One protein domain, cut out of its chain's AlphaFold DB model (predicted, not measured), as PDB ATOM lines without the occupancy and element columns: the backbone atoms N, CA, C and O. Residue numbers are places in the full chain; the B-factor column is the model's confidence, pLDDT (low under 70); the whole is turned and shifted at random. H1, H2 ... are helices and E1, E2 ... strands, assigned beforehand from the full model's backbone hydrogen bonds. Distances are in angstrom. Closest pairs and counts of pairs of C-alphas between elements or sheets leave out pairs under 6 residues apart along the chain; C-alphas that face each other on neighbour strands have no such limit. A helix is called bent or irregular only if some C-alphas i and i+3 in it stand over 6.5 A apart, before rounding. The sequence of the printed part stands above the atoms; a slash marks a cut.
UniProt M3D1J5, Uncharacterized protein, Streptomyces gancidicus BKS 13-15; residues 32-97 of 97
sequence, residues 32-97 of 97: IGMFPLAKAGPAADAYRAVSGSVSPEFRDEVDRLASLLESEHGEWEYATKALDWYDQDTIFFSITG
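Overview. This is residues 32 to 97 of the 97 residues of an uncharacterized protein of Streptomyces gancidicus BKS 13-15 (UniProt M3D1J5). The model is a long helical hairpin, H1 and H2 side by side and running opposite ways, with a small two-stranded ribbon, E1 and E2, running away from its side near where H1 begins. H2 is much the longer helix and runs on past the beginning of H1, and the link after it folds back to E2. The printed part has 66 residues with two named helices and two named strands, in the order E1, H1, H2, E2; the sheet's order is E1 - E2, antiparallel, and the class is mostly helix. The whole is loose, with a radius of gyration of the C-alphas of 13.5 A, and its outline is flat, spanning 43 by 28 by 13 A.

Along the chain. Begin at C-alpha 32, at (169.141, 141.118, 169.506), where strand E1 starts; it covers residues 32 to 36 and is 13.6 A long. Helix H1 follows at once, residues 37 to 51, 21.1 A from first to last C-alpha. Find C-alpha 56 at (188.987, 129.370, 185.874); from there helix H2 runs 39.6 A to C-alpha 82 at (151.888, 119.396, 176.236). Strand E2, residues 90 to 94, is 12.9 A long and ends at C-alpha 94, at (168.795, 140.953, 174.611). Both helices are irregular: C-alphas 38 and 41 of H1 are 7.0 A apart, and C-alphas 57 and 60 of H2 are 7.3 A apart.

Arrangement. Look first at the helical hairpin: H1 and H2 touch, and their closest C-alphas, those of Ala 44 and Ala 66, are 4.2 A apart. Their lines stand at a shallow tilt of 26 degrees, opposite ways. In H1, 9 of 11 O i to N i+4 pairs are within hydrogen-bond range, and in H2 21 of 23. Next compare E1 with E2, antiparallel neighbours at 156 degrees between their directions. N 35 and O 91 are within hydrogen-bond range at 2.9 A, as are N 91 and O 35 at 2.8 A. The closest C-alphas of H1 and E2 are those of Leu 37 and Thr 90, 5.1 A apart. H2 and E2 are near each other, with 5 pairs of C-alphas within 10 A, while E1 and H2 are apart.

Size, cuts and confidence. The two C-alphas farthest apart are those of Pro 56 and Asp 84, at 43.5 A. The printed part has no cut and ends at residue 97, the chain's last. The links E1 to H1 and H1 to H2 are tight, and H2 to E2 is short. The mean pLDDT of the printed part is 92.1; look to residues 96 to 97 for the values under 70.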
ATOM      1  N   ILE A  32     169.903 142.354 169.395       73.06
ATOM      2  CA  ILE A  32     169.141 141.118 169.506       73.06
ATOM      3  C   ILE A  32     169.892 140.010 168.779       73.06
ATOM      4  O   ILE A  32     170.227 140.147 167.597       73.06
ATOM      5  N   GLY A  33     170.116 138.919 169.501       80.38
ATOM      6  CA  GLY A  33     170.576 137.652 168.955       80.38
ATOM      7  C   GLY A  33     169.459 136.622 168.941       80.38
ATOM      8  O   GLY A  33     168.495 136.741 169.699       80.38
ATOM      9  N   MET A  34     169.598 135.598 168.109       87.56
ATOM     10  CA  MET A  34     168.625 134.515 167.997       87.56
ATOM     11  C   MET A  34     169.322 133.175 167.956       87.56
ATOM     12  O   MET A  34     170.260 133.008 167.187       87.56
ATOM     13  N   PHE A  35     168.826 132.203 168.710       90.44
ATOM     14  CA  PHE A  35     169.350 130.845 168.682       90.44
ATOM     15  C   PHE A  35     168.225 129.808 168.638       90.44
ATOM     16  O   PHE A  35     167.252 129.952 169.377       90.44
ATOM     17  N   PRO A  36     168.321 128.755 167.808       92.75
ATOM     18  CA  PRO A  36     167.254 127.760 167.714       92.75
ATOM     19  C   PRO A  36     167.077 126.974 169.022       92.75
ATOM     20  O   PRO A  36     168.033 126.363 169.505       92.75
ATOM     21  N   LEU A  37     165.852 126.892 169.551       94.12
ATOM     22  CA  LEU A  37     165.520 126.109 170.757       94.12
ATOM     23  C   LEU A  37     165.872 124.624 170.594       94.12
ATOM     24  O   LEU A  37     166.377 123.990 171.519       94.12
ATOM     25  N   ALA A  38     165.725 124.086 169.380       94.38
ATOM     26  CA  ALA A  38     166.125 122.716 169.061       94.38
ATOM     27  C   ALA A  38     167.632 122.451 169.259       94.38
ATOM     28  O   ALA A  38     168.037 121.305 169.447       94.38
ATOM     29  N   LYS A  39     168.468 123.499 169.222       95.81
ATOM     30  CA  LYS A  39     169.918 123.418 169.450       95.81
ATOM     31  C   LYS A  39     170.313 123.712 170.904       95.81
ATOM     32  O   LYS A  39     171.478 123.520 171.240       95.81
ATOM     33  N   ALA A  40     169.382 124.129 171.769       96.31
ATOM     34  CA  ALA A  40     169.668 124.503 173.158       96.31
ATOM     35  C   ALA A  40     170.241 123.340 173.982       96.31
ATOM     36  O   ALA A  40     171.297 123.499 174.588       96.31
ATOM     37  N   GLY A  41     169.638 122.148 173.907       97.06
ATOM     38  CA  GLY A  41     170.169 120.940 174.555       97.06
ATOM     39  C   GLY A  41     171.576 120.564 174.062       97.06
ATOM     40  O   GLY A  41     172.514 120.549 174.860       97.06
ATOM     41  N   PRO A  42     171.779 120.355 172.744       97.25
ATOM     42  CA  PRO A  42     173.104 120.072 172.188       97.25
ATOM     43  C   PRO A  42     174.173 121.125 172.523       97.25
ATOM     44  O   PRO A  42     175.339 120.783 172.729       97.25
ATOM     45  N   ALA A  43     173.801 122.407 172.590       96.12
ATOM     46  CA  ALA A  43     174.715 123.469 172.997       96.12
ATOM     47  C   ALA A  43     175.050 123.395 174.492       96.12
ATOM     48  O   ALA A  43     176.225 123.516 174.840       96.12
ATOM     49  N   ALA A  44     174.070 123.141 175.365       97.44
ATOM     50  CA  ALA A  44     174.304 122.935 176.793       97.44
ATOM     51  C   ALA A  44     175.335 121.820 177.033       97.44
ATOM     52  O   ALA A  44     176.318 122.034 177.746       97.44
ATOM     53  N   ASP A  45     175.173 120.675 176.364       97.25
ATOM     54  CA  ASP A  45     176.109 119.548 176.436       97.25
ATOM     55  C   ASP A  45     177.517 119.936 175.967       97.25
ATOM     56  O   ASP A  45     178.515 119.606 176.618       97.25
ATOM     57  N   ALA A  46     177.612 120.673 174.855       95.69
ATOM     58  CA  ALA A  46     178.885 121.129 174.313       95.69
ATOM     59  C   ALA A  46     179.613 122.085 175.273       95.69
ATOM     60  O   ALA A  46     180.808 121.905 175.515       95.69
ATOM     61  N   TYR A  47     178.908 123.064 175.854       95.31
ATOM     62  CA  TYR A  47     179.477 123.996 176.832       95.31
ATOM     63  C   TYR A  47     179.943 123.274 178.102       95.31
ATOM     64  O   TYR A  47     181.060 123.508 178.570       95.31
ATOM     65  N   ARG A  48     179.149 122.324 178.610       95.31
ATOM     66  CA  ARG A  48     179.506 121.526 179.793       95.31
ATOM     67  C   ARG A  48     180.742 120.662 179.551       95.31
ATOM     68  O   ARG A  48     181.613 120.573 180.414       95.31
ATOM     69  N   ALA A  49     180.858 120.073 178.360       95.56
ATOM     70  CA  ALA A  49     182.000 119.241 177.985       95.56
ATOM     71  C   ALA A  49     183.328 120.018 177.961       95.56
ATOM     72  O   ALA A  49     184.379 119.445 178.258       95.56
ATOM     73  N   VAL A  50     183.298 121.312 177.622       92.19
ATOM     74  CA  VAL A  50     184.509 122.143 177.523       92.19
ATOM     75  C   VAL A  50     184.781 122.998 178.759       92.19
ATOM     76  O   VAL A  50     185.900 123.492 178.882       92.19
ATOM     77  N   SER A  51     183.830 123.133 179.691       93.00
ATOM     78  CA  SER A  51     183.938 123.985 180.889       93.00
ATOM     79  C   SER A  51     185.247 123.784 181.668       93.00
ATOM     80  O   SER A  51     185.959 124.740 181.971       93.00
ATOM     81  N   GLY A  52     185.682 122.533 181.870       92.00
ATOM     82  CA  GLY A  52     186.952 122.235 182.551       92.00
ATOM     83  C   GLY A  52     188.215 122.754 181.838       92.00
ATOM     84  O   GLY A  52     189.246 122.956 182.483       92.00
ATOM     85  N   SER A  53     188.132 122.997 180.527       93.69
ATOM     86  CA  SER A  53     189.215 123.543 179.693       93.69
ATOM     87  C   SER A  53     189.183 125.071 179.587       93.69
ATOM     88  O   SER A  53     190.137 125.666 179.087       93.69
ATOM     89  N   VAL A  54     188.105 125.710 180.046       93.62
ATOM     90  CA  VAL A  54     187.975 127.168 180.091       93.62
ATOM     91  C   VAL A  54     188.789 127.716 181.266       93.62
ATOM     92  O   VAL A  54     188.963 127.043 182.295       93.62
ATOM     93  N   SER A  55     189.314 128.934 181.099       94.75
ATOM     94  CA  SER A  55     190.031 129.647 182.157       94.75
ATOM     95  C   SER A  55     189.180 129.706 183.434       94.75
ATOM     96  O   SER A  55     187.973 129.937 183.322       94.75
ATOM     97  N   PRO A  56     189.753 129.474 184.632       95.50
ATOM     98  CA  PRO A  56     188.987 129.370 185.874       95.50
ATOM     99  C   PRO A  56     188.019 130.530 186.127       95.50
ATOM    100  O   PRO A  56     186.932 130.296 186.642       95.50
ATOM    101  N   GLU A  57     188.388 131.747 185.732       96.81
ATOM    102  CA  GLU A  57     187.594 132.969 185.890       96.81
ATOM    103  C   GLU A  57     186.344 133.061 185.003       96.81
ATOM    104  O   GLU A  57     185.581 134.000 185.180       96.81
ATOM    105  N   PHE A  58     186.142 132.131 184.064       93.31
ATOM    106  CA  PHE A  58     184.950 132.084 183.203       93.31
ATOM    107  C   PHE A  58     184.140 130.790 183.355       93.31
ATOM    108  O   PHE A  58     183.168 130.576 182.627       93.31
ATOM    109  N   ARG A  59     184.563 129.870 184.231       95.06
ATOM    110  CA  ARG A  59     183.904 128.562 184.374       95.06
ATOM    111  C   ARG A  59     182.491 128.706 184.912       95.06
ATOM    112  O   ARG A  59     181.581 128.092 184.365       95.06
ATOM    113  N   ASP A  60     182.313 129.559 185.914       95.75
ATOM    114  CA  ASP A  60     181.008 129.808 186.523       95.75
ATOM    115  C   ASP A  60     180.029 130.388 185.490       95.75
ATOM    116  O   ASP A  60     178.872 129.971 185.415       95.75
ATOM    117  N   GLU A  61     180.489 131.308 184.639       94.38
ATOM    118  CA  GLU A  61     179.701 131.879 183.548       94.38
ATOM    119  C   GLU A  61     179.333 130.828 182.495       94.38
ATOM    120  O   GLU A  61     178.181 130.781 182.058       94.38
ATOM    121  N   VAL A  62     180.278 129.970 182.099       94.81
ATOM    122  CA  VAL A  62     180.039 128.896 181.119       94.81
ATOM    123  C   VAL A  62     179.077 127.843 181.668       94.81
ATOM    124  O   VAL A  62     178.149 127.441 180.965       94.81
ATOM    125  N   ASP A  63     179.234 127.435 182.926       95.94
ATOM    126  CA  ASP A  63     178.346 126.469 183.576       95.94
ATOM    127  C   ASP A  63     176.938 127.043 183.770       95.94
ATOM    128  O   ASP A  63     175.933 126.346 183.575       95.94
ATOM    129  N   ARG A  64     176.841 128.336 184.099       96.19
ATOM    130  CA  ARG A  64     175.560 129.043 184.185       96.19
ATOM    131  C   ARG A  64     174.879 129.129 182.824       96.19
ATOM    132  O   ARG A  64     173.677 128.886 182.742       96.19
ATOM    133  N   LEU A  65     175.625 129.441 181.768       93.75
ATOM    134  CA  LEU A  65     175.110 129.476 180.402       93.75
ATOM    135  C   LEU A  65     174.590 128.104 179.961       93.75
ATOM    136  O   LEU A  65     173.466 128.012 179.470       93.75
ATOM    137  N   ALA A  66     175.361 127.038 180.194       96.56
ATOM    138  CA  ALA A  66     174.936 125.672 179.896       96.56
ATOM    139  C   ALA A  66     173.645 125.300 180.646       96.56
ATOM    140  O   ALA A  66     172.733 124.728 180.058       96.56
ATOM    141  N   SER A  67     173.538 125.686 181.920       97.50
ATOM    142  CA  SER A  67     172.348 125.418 182.739       97.50
ATOM    143  C   SER A  67     171.103 126.166 182.247       97.50
ATOM    144  O   SER A  67     170.004 125.621 182.291       97.50
ATOM    145  N   LEU A  68     171.255 127.402 181.756       96.06
ATOM    146  CA  LEU A  68     170.147 128.154 181.157       96.06
ATOM    147  C   LEU A  68     169.660 127.492 179.866       96.06
ATOM    148  O   LEU A  68     168.465 127.276 179.711       96.06
ATOM    149  N   LEU A  69     170.580 127.110 178.975       96.81
ATOM    150  CA  LEU A  69     170.241 126.418 177.728       96.81
ATOM    151  C   LEU A  69     169.536 125.076 177.980       96.81
ATOM    152  O   LEU A  69     168.604 124.725 177.260       96.81
ATOM    153  N   GLU A  70     169.955 124.340 179.009       98.00
ATOM    154  CA  GLU A  70     169.301 123.100 179.439       98.00
ATOM    155  C   GLU A  70     167.868 123.347 179.932       98.00
ATOM    156  O   GLU A  70     166.957 122.609 179.553       98.00
ATOM    157  N   SER A  71     167.650 124.404 180.724       97.50
ATOM    158  CA  SER A  71     166.313 124.789 181.193       97.50
ATOM    159  C   SER A  71     165.391 125.150 180.030       97.50
ATOM    160  O   SER A  71     164.305 124.588 179.918       97.50
ATOM    161  N   GLU A  72     165.846 126.028 179.134       96.19
ATOM    162  CA  GLU A  72     165.092 126.445 177.943       96.19
ATOM    163  C   GLU A  72     164.743 125.243 177.057       96.19
ATOM    164  O   GLU A  72     163.611 125.109 176.594       96.19
ATOM    165  N   HIS A  73     165.689 124.318 176.859       96.94
ATOM    166  CA  HIS A  73     165.438 123.091 176.110       96.94
ATOM    167  C   HIS A  73     164.360 122.220 176.766       96.94
ATOM    168  O   HIS A  73     163.458 121.746 176.077       96.94
ATOM    169  N   GLY A  74     164.441 122.013 178.083       97.12
ATOM    170  CA  GLY A  74     163.474 121.201 178.823       97.12
ATOM    171  C   GLY A  74     162.070 121.810 178.832       97.12
ATOM    172  O   GLY A  74     161.083 121.093 178.643       97.12
ATOM    173  N   GLU A  75     161.969 123.129 179.006       95.81
ATOM    174  CA  GLU A  75     160.702 123.860 178.924       95.81
ATOM    175  C   GLU A  75     160.100 123.782 177.521       95.81
ATOM    176  O   GLU A  75     158.914 123.474 177.387       95.81
ATOM    177  N   TRP A  76     160.917 123.967 176.482       96.38
ATOM    178  CA  TRP A  76     160.507 123.823 175.087       96.38
ATOM    179  C   TRP A  76     160.020 122.406 174.774       96.38
ATOM    180  O   TRP A  76     158.913 122.233 174.265       96.38
ATOM    181  N   GLU A  77     160.783 121.374 175.145       96.06
ATOM    182  CA  GLU A  77     160.382 119.982 174.944       96.06
ATOM    183  C   GLU A  77     159.051 119.657 175.620       96.06
ATOM    184  O   GLU A  77     158.223 118.936 175.055       96.06
ATOM    185  N   TYR A  78     158.854 120.147 176.845       95.88
ATOM    186  CA  TYR A  78     157.598 119.982 177.559       95.88
ATOM    187  C   TYR A  78     156.463 120.721 176.846       95.88
ATOM    188  O   TYR A  78     155.434 120.112 176.552       95.88
ATOM    189  N   ALA A  79     156.648 122.005 176.537       93.31
ATOM    190  CA  ALA A  79     155.631 122.859 175.942       93.31
ATOM    191  C   ALA A  79     155.185 122.340 174.569       93.31
ATOM    192  O   ALA A  79     153.989 122.175 174.353       93.31
ATOM    193  N   THR A  80     156.116 121.957 173.691       93.31
ATOM    194  CA  THR A  80     155.804 121.366 172.378       93.31
ATOM    195  C   THR A  80     155.035 120.042 172.487       93.31
ATOM    196  O   THR A  80     154.253 119.708 171.599       93.31
ATOM    197  N   LYS A  81     155.229 119.264 173.563       94.06
ATOM    198  CA  LYS A  81     154.501 117.999 173.791       94.06
ATOM    199  C   LYS A  81     153.143 118.212 174.469       94.06
ATOM    200  O   LYS A  81     152.227 117.425 174.242       94.06
ATOM    201  N   ALA A  82     153.028 119.214 175.338       95.44
ATOM    202  CA  ALA A  82     151.888 119.396 176.236       95.44
ATOM    203  C   ALA A  82     150.890 120.471 175.780       95.44
ATOM    204  O   ALA A  82     149.742 120.447 176.225       95.44
ATOM    205  N   LEU A  83     151.306 121.414 174.931       95.44
ATOM    206  CA  LEU A  83     150.520 122.576 174.522       95.44
ATOM    207  C   LEU A  83     150.327 122.558 173.003       95.44
ATOM    208  O   LEU A  83     151.274 122.699 172.238       95.44
ATOM    209  N   ASP A  84     149.079 122.414 172.565       92.19
ATOM    210  CA  ASP A  84     148.694 122.359 171.148       92.19
ATOM    211  C   ASP A  84     148.917 123.678 170.389       92.19
ATOM    212  O   ASP A  84     149.025 123.677 169.164       92.19
ATOM    213  N   TRP A  85     148.998 124.794 171.113       90.62
ATOM    214  CA  TRP A  85     149.210 126.135 170.574       90.62
ATOM    215  C   TRP A  85     150.675 126.590 170.578       90.62
ATOM    216  O   TRP A  85     150.957 127.682 170.090       90.62
ATOM    217  N   TYR A  86     151.599 125.816 171.156       92.44
ATOM    218  CA  TYR A  86     152.980 126.256 171.351       92.44
ATOM    219  C   TYR A  86     153.869 125.875 170.159       92.44
ATOM    220  O   TYR A  86     154.250 124.717 169.994       92.44
ATOM    221  N   ASP A  87     154.215 126.869 169.342       91.06
ATOM    222  CA  ASP A  87     155.013 126.738 168.116       91.06
ATOM    223  C   ASP A  87     156.357 127.490 168.166       91.06
ATOM    224  O   ASP A  87     157.060 127.578 167.161       91.06
ATOM    225  N   GLN A  88     156.733 128.017 169.336       91.00
ATOM    226  CA  GLN A  88     157.979 128.761 169.510       91.00
ATOM    227  C   GLN A  88     159.198 127.849 169.316       91.00
ATOM    228  O   GLN A  88     159.271 126.746 169.862       91.00
ATOM    229  N   ASP A  89     160.184 128.337 168.566       92.56
ATOM    230  CA  ASP A  89     161.375 127.579 168.171       92.56
ATOM    231  C   ASP A  89     162.690 128.361 168.348       92.56
ATOM    232  O   ASP A  89     163.757 127.874 167.968       92.56
ATOM    233  N   THR A  90     162.633 129.559 168.942       90.81
ATOM    234  CA  THR A  90     163.743 130.519 168.974       90.81
ATOM    235  C   THR A  90     163.948 131.116 170.371       90.81
ATOM    236  O   THR A  90     163.030 131.691 170.952       90.81
ATOM    237  N   ILE A  91     165.184 131.042 170.876       89.69
ATOM    238  CA  ILE A  91     165.693 131.820 172.014       89.69
ATOM    239  C   ILE A  91     166.122 133.193 171.501       89.69
ATOM    240  O   ILE A  91     166.889 133.281 170.541       89.69
ATOM    241  N   PHE A  92     165.697 134.259 172.179       86.12
ATOM    242  CA  PHE A  92     166.153 135.620 171.905       86.12
ATOM    243  C   PHE A  92     167.127 136.097 172.981       86.12
ATOM    244  O   PHE A  92     166.830 136.036 174.173       86.12
ATOM    245  N   PHE A  93     168.266 136.645 172.563       80.94
ATOM    246  CA  PHE A  93     169.185 137.352 173.452       80.94
ATOM    247  C   PHE A  93     168.912 138.843 173.364       80.94
ATOM    248  O   PHE A  93     168.889 139.394 172.268       80.94
ATOM    249  N   SER A  94     168.754 139.496 174.512       74.25
ATOM    250  CA  SER A  94     168.795 140.953 174.611       74.25
ATOM    251  C   SER A  94     170.152 141.355 175.164       74.25
ATOM    252  O   SER A  94     170.526 140.931 176.260       74.25
ATOM    253  N   ILE A  95     170.897 142.150 174.404       70.12
ATOM    254  CA  ILE A  95     172.196 142.662 174.829       70.12
ATOM    255  C   ILE A  95     171.983 144.075 175.348       70.12
ATOM    256  O   ILE A  95     171.712 144.998 174.584       70.12
ATOM    257  N   THR A  96     172.096 144.243 176.661       66.19
ATOM    258  CA  THR A  96     172.043 145.556 177.306       66.19
ATOM    259  C   THR A  96     173.461 145.993 177.659       66.19
ATOM    260  O   THR A  96     174.131 145.295 178.421       66.19
ATOM    261  N   GLY A  97     173.909 147.107 177.076       56.78
ATOM    262  CA  GLY A  97     175.186 147.762 177.387       56.78
ATOM    263  C   GLY A  97     175.089 148.764 178.528       56.78
ATOM    264  O   GLY A  97     173.971 149.271 178.776       56.78
TER     265      GLY A  97